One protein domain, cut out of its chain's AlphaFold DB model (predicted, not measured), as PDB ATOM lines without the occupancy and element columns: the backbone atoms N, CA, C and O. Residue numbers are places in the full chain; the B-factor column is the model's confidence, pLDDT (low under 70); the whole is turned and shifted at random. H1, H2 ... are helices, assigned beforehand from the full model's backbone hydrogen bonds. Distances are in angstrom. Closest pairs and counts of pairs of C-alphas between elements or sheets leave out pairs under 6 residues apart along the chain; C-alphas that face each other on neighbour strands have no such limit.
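What this domain is: This is residues 231 to 274 of the 1103 residues of the protein "Hypothetical protein" of Pelagomonas calceolata (UniProt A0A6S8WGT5). You are looking at a loose, flat helical hairpin: H1 runs to a tight turn, and the longer H2 folds back beside it, the opposite way. The far end of H2 and the tail after it, residues 267 to 274, stick out free of the rest. The printed part has 44 residues with two named helices, H1 then H2, and no named strand; the class is all helix. The whole is loose, with a radius of gyration of the C-alphas of 12.0 A, and spans 40 by 21 by 10 A.

Where its parts are: Find C-alpha 231 at (22.375, 17.320, 9.363); from there H1, residues 231 to 247, runs 23.9 A to C-alpha 247 at (2.884, 16.717, -4.528). After four residues look for C-alpha 252, where H2, residues 252 to 271, begins. It runs 28.8 A to C-alpha 271 at (35.018, 25.334, 0.799).

How they stand to each other: H1 and H2 form a helical hairpin, joined by a tight link. They only just touch, with 3 pairs of C-alphas within 8 A. Look at Ala 245 and Val 255 for their closest C-alphas, 6.8 A apart. H1 touches H2 with residues 238 to 245 alone, and H2 touches H1 with residues 255 to 259 alone. Their lines stand at a shallow tilt of 23 degrees, opposite ways, with the centres 12.7 A apart. In both H1 and H2, every O i to N i+4 pair is within hydrogen-bond range.

The domain as a whole: The two C-alphas farthest apart are those of His 249 and Pro 274, at 40.3 A. Residues 267 to 274, of which 267 to 271 belong to H2, stand free; the body without them spans 26 by 17 by 9 A. The printed part has no cut. In this predicted model the mean pLDDT of the printed part is 70.3, and 16 residues are under 70, among them residues 231 to 233 and 265 to 274.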
ATOM      1  N   VAL A 231      23.115  18.506   9.829       66.38
ATOM      2  CA  VAL A 231      22.375  17.320   9.363       66.38
ATOM      3  C   VAL A 231      20.860  17.498   9.520       66.38
ATOM      4  O   VAL A 231      20.124  17.156   8.602       66.38
ATOM      5  N   ALA A 232      20.376  18.078  10.622       59.25
ATOM      6  CA  ALA A 232      18.951  18.335  10.835       59.25
ATOM      7  C   ALA A 232      18.375  19.344   9.826       59.25
ATOM      8  O   ALA A 232      17.297  19.110   9.285       59.25
ATOM      9  N   VAL A 233      19.105  20.425   9.522       66.19
ATOM     10  CA  VAL A 233      18.700  21.391   8.483       66.19
ATOM     11  C   VAL A 233      18.702  20.738   7.097       66.19
ATOM     12  O   VAL A 233      17.741  20.905   6.353       66.19
ATOM     13  N   LEU A 234      19.717  19.931   6.766       70.94
ATOM     14  CA  LEU A 234      19.747  19.159   5.516       70.94
ATOM     15  C   LEU A 234      18.565  18.187   5.400       70.94
ATOM     16  O   LEU A 234      17.914  18.153   4.361       70.94
ATOM     17  N   LEU A 235      18.247  17.438   6.460       73.94
ATOM     18  CA  LEU A 235      17.099  16.528   6.480       73.94
ATOM     19  C   LEU A 235      15.766  17.277   6.341       73.94
ATOM     20  O   LEU A 235      14.887  16.803   5.628       73.94
ATOM     21  N   ALA A 236      15.626  18.458   6.952       68.31
ATOM     22  CA  ALA A 236      14.443  19.302   6.785       68.31
ATOM     23  C   ALA A 236      14.297  19.806   5.338       68.31
ATOM     24  O   ALA A 236      13.214  19.706   4.767       68.31
ATOM     25  N   VAL A 237      15.382  20.277   4.711       76.69
ATOM     26  CA  VAL A 237      15.380  20.702   3.299       76.69
ATOM     27  C   VAL A 237      15.048  19.532   2.369       76.69
ATOM     28  O   VAL A 237      14.206  19.679   1.488       76.69
ATOM     29  N   VAL A 238      15.635  18.351   2.588       78.31
ATOM     30  CA  VAL A 238      15.336  17.144   1.796       78.31
ATOM     31  C   VAL A 238      13.882  16.696   1.980       78.31
ATOM     32  O   VAL A 238      13.234  16.357   0.993       78.31
ATOM     33  N   ALA A 239      13.335  16.745   3.198       71.00
ATOM     34  CA  ALA A 239      11.935  16.406   3.459       71.00
ATOM     35  C   ALA A 239      10.958  17.393   2.794       71.00
ATOM     36  O   ALA A 239       9.970  16.966   2.201       71.00
ATOM     37  N   ILE A 240      11.255  18.696   2.837       74.56
ATOM     38  CA  ILE A 240      10.453  19.733   2.173       74.56
ATOM     39  C   ILE A 240      10.505  19.546   0.651       74.56
ATOM     40  O   ILE A 240       9.459  19.420   0.019       74.56
ATOM     41  N   CYS A 241      11.700  19.448   0.057       76.81
ATOM     42  CA  CYS A 241      11.854  19.235  -1.386       76.81
ATOM     43  C   CYS A 241      11.245  17.903  -1.854       76.81
ATOM     44  O   CYS A 241      10.656  17.857  -2.930       76.81
ATOM     45  N   GLY A 242      11.331  16.840  -1.047       81.19
ATOM     46  CA  GLY A 242      10.678  15.557  -1.314       81.19
ATOM     47  C   GLY A 242       9.151  15.648  -1.268       81.19
ATOM     48  O   GLY A 242       8.485  15.119  -2.154       81.19
ATOM     49  N   GLY A 243       8.593  16.378  -0.295       78.88
ATOM     50  CA  GLY A 243       7.158  16.662  -0.214       78.88
ATOM     51  C   GLY A 243       6.650  17.458  -1.420       78.88
ATOM     52  O   GLY A 243       5.655  17.073  -2.031       78.88
ATOM     53  N   PHE A 244       7.377  18.505  -1.827       71.88
ATOM     54  CA  PHE A 244       7.080  19.250  -3.053       71.88
ATOM     55  C   PHE A 244       7.181  18.359  -4.303       71.88
ATOM     56  O   PHE A 244       6.249  18.328  -5.102       71.88
ATOM     57  N   ALA A 245       8.253  17.580  -4.463       74.56
ATOM     58  CA  ALA A 245       8.411  16.681  -5.607       74.56
ATOM     59  C   ALA A 245       7.294  15.627  -5.704       74.56
ATOM     60  O   ALA A 245       6.791  15.371  -6.799       74.56
ATOM     61  N   TYR A 246       6.871  15.065  -4.567       67.19
ATOM     62  CA  TYR A 246       5.744  14.137  -4.483       67.19
ATOM     63  C   TYR A 246       4.420  14.812  -4.871       67.19
ATOM     64  O   TYR A 246       3.687  14.293  -5.712       67.19
ATOM     65  N   GLN A 247       4.140  15.993  -4.314       70.56
ATOM     66  CA  GLN A 247       2.884  16.717  -4.528       70.56
ATOM     67  C   GLN A 247       2.739  17.307  -5.941       70.56
ATOM     68  O   GLN A 247       1.617  17.517  -6.399       70.56
ATOM     69  N   PHE A 248       3.851  17.541  -6.647       75.25
ATOM     70  CA  PHE A 248       3.870  18.029  -8.032       75.25
ATOM     71  C   PHE A 248       4.198  16.945  -9.075       75.25
ATOM     72  O   PHE A 248       4.355  17.272 -10.248       75.25
ATOM     73  N   HIS A 249       4.281  15.667  -8.674       82.25
ATOM     74  CA  HIS A 249       4.616  14.528  -9.547       82.25
ATOM     75  C   HIS A 249       5.848  14.767 -10.443       82.25
ATOM     76  O   HIS A 249       5.860  14.396 -11.620       82.25
ATOM     77  N   LEU A 250       6.895  15.395  -9.894       76.69
ATOM     78  CA  LEU A 250       8.104  15.684 -10.664       76.69
ATOM     79  C   LEU A 250       8.794  14.378 -11.105       76.69
ATOM     80  O   LEU A 250       8.937  13.463 -10.286       76.69
ATOM     81  N   PRO A 251       9.267  14.277 -12.363       78.75
ATOM     82  CA  PRO A 251      10.064  13.142 -12.809       78.75
ATOM     83  C   PRO A 251      11.263  12.925 -11.883       78.75
ATOM     84  O   PRO A 251      11.983  13.864 -11.544       78.75
ATOM     85  N   THR A 252      11.535  11.673 -11.508       70.25
ATOM     86  CA  THR A 252      12.611  11.327 -10.555       70.25
ATOM     87  C   THR A 252      13.992  11.849 -10.969       70.25
ATOM     88  O   THR A 252      14.825  12.127 -10.110       70.25
ATOM     89  N   LYS A 253      14.224  12.051 -12.272       67.50
ATOM     90  CA  LYS A 253      15.451  12.655 -12.814       67.50
ATOM     91  C   LYS A 253      15.633  14.118 -12.395       67.50
ATOM     92  O   LYS A 253      16.749  14.507 -12.059       67.50
ATOM     93  N   ASP A 254      14.559  14.900 -12.338       70.88
ATOM     94  CA  ASP A 254      14.621  16.329 -12.009       70.88
ATOM     95  C   ASP A 254      14.856  16.532 -10.507       70.88
ATOM     96  O   ASP A 254      15.636  17.392 -10.098       70.88
ATOM     97  N   VAL A 255      14.284  15.652  -9.677       73.62
ATOM     98  CA  VAL A 255      14.545  15.604  -8.228       73.62
ATOM     99  C   VAL A 255      16.026  15.327  -7.940       73.62
ATOM    100  O   VAL A 255      16.617  15.965  -7.068       73.62
ATOM    101  N   VAL A 256      16.660  14.428  -8.705       75.62
ATOM    102  CA  VAL A 256      18.102  14.144  -8.596       75.62
ATOM    103  C   VAL A 256      18.949  15.360  -8.991       75.62
ATOM    104  O   VAL A 256      19.928  15.655  -8.306       75.62
ATOM    105  N   VAL A 257      18.564  16.110 -10.032       76.56
ATOM    106  CA  VAL A 257      19.258  17.354 -10.420       76.56
ATOM    107  C   VAL A 257      19.154  18.413  -9.317       76.56
ATOM    108  O   VAL A 257      20.173  18.985  -8.933       76.56
ATOM    109  N   VAL A 258      17.966  18.630  -8.741       76.00
ATOM    110  CA  VAL A 258      17.771  19.572  -7.621       76.00
ATOM    111  C   VAL A 258      18.619  19.175  -6.406       76.00
ATOM    112  O   VAL A 258      19.301  20.022  -5.826       76.00
ATOM    113  N   LEU A 259      18.647  17.888  -6.045       76.50
ATOM    114  CA  LEU A 259      19.467  17.386  -4.936       76.50
ATOM    115  C   LEU A 259      20.975  17.542  -5.198       76.50
ATOM    116  O   LEU A 259      21.710  17.911  -4.281       76.50
ATOM    117  N   LEU A 260      21.440  17.327  -6.433       76.44
ATOM    118  CA  LEU A 260      22.837  17.553  -6.821       76.44
ATOM    119  C   LEU A 260      23.227  19.036  -6.761       76.44
ATOM    120  O   LEU A 260      24.310  19.351  -6.270       76.44
ATOM    121  N   VAL A 261      22.351  19.950  -7.190       77.56
ATOM    122  CA  VAL A 261      22.584  21.403  -7.091       77.56
ATOM    123  C   VAL A 261      22.665  21.850  -5.628       77.56
ATOM    124  O   VAL A 261      23.583  22.586  -5.265       77.56
ATOM    125  N   VAL A 262      21.775  21.357  -4.759       77.38
ATOM    126  CA  VAL A 262      21.825  21.641  -3.311       77.38
ATOM    127  C   VAL A 262      23.099  21.068  -2.675       77.38
ATOM    128  O   VAL A 262      23.767  21.766  -1.910       77.38
ATOM    129  N   ALA A 263      23.491  19.838  -3.017       73.44
ATOM    130  CA  ALA A 263      24.725  19.230  -2.517       73.44
ATOM    131  C   ALA A 263      25.981  19.999  -2.970       73.44
ATOM    132  O   ALA A 263      26.876  20.248  -2.158       73.44
ATOM    133  N   ALA A 264      26.028  20.429  -4.236       73.81
ATOM    134  CA  ALA A 264      27.111  21.247  -4.776       73.81
ATOM    135  C   ALA A 264      27.192  22.617  -4.086       73.81
ATOM    136  O   ALA A 264      28.281  23.035  -3.698       73.81
ATOM    137  N   ALA A 265      26.054  23.283  -3.853       69.75
ATOM    138  CA  ALA A 265      26.004  24.553  -3.130       69.75
ATOM    139  C   ALA A 265      26.535  24.418  -1.690       69.75
ATOM    140  O   ALA A 265      27.348  25.233  -1.259       69.75
ATOM    141  N   VAL A 266      26.151  23.359  -0.966       69.62
ATOM    142  CA  VAL A 266      26.648  23.081   0.397       69.62
ATOM    143  C   VAL A 266      28.147  22.758   0.404       69.62
ATOM    144  O   VAL A 266      28.870  23.216   1.292       69.62
ATOM    145  N   ALA A 267      28.643  22.013  -0.588       69.31
ATOM    146  CA  ALA A 267      30.073  21.745  -0.742       69.31
ATOM    147  C   ALA A 267      30.868  23.034  -1.018       69.31
ATOM    148  O   ALA A 267      31.906  23.253  -0.389       69.31
ATOM    149  N   LEU A 268      30.353  23.917  -1.883       67.00
ATOM    150  CA  LEU A 268      30.960  25.217  -2.170       67.00
ATOM    151  C   LEU A 268      31.001  26.099  -0.915       67.00
ATOM    152  O   LEU A 268      32.055  26.627  -0.574       67.00
ATOM    153  N   PHE A 269      29.889  26.175  -0.174       60.53
ATOM    154  CA  PHE A 269      29.771  26.960   1.061       60.53
ATOM    155  C   PHE A 269      30.748  26.488   2.148       60.53
ATOM    156  O   PHE A 269      31.309  27.293   2.895       60.53
ATOM    157  N   ARG A 270      30.999  25.174   2.218       59.88
ATOM    158  CA  ARG A 270      32.017  24.583   3.098       59.88
ATOM    159  C   ARG A 270      33.445  24.915   2.655       59.88
ATOM    160  O   ARG A 270      34.317  25.023   3.512       59.88
ATOM    161  N   TRP A 271      33.691  25.050   1.353       59.84
ATOM    162  CA  TRP A 271      35.018  25.334   0.799       59.84
ATOM    163  C   TRP A 271      35.397  26.822   0.876       59.84
ATOM    164  O   TRP A 271      36.578  27.144   0.961       59.84
ATOM    165  N   THR A 272      34.410  27.727   0.903       52.81
ATOM    166  CA  THR A 272      34.616  29.187   0.942       52.81
ATOM    167  C   THR A 272      34.681  29.801   2.348       52.81
ATOM    168  O   THR A 272      34.948  30.994   2.471       52.81
ATOM    169  N   MET A 273      34.452  29.025   3.412       43.12
ATOM    170  CA  MET A 273      34.644  29.480   4.798       43.12
ATOM    171  C   MET A 273      36.141  29.730   5.086       43.12
ATOM    172  O   MET A 273      36.942  28.806   4.917       43.12
ATOM    173  N   PRO A 274      36.553  30.931   5.538       36.25
ATOM    174  CA  PRO A 274      37.962  31.236   5.772       36.25
ATOM    175  C   PRO A 274      38.503  30.504   7.008       36.25
ATOM    176  O   PRO A 274      38.019  30.688   8.125       36.25
TER     177      PRO A 274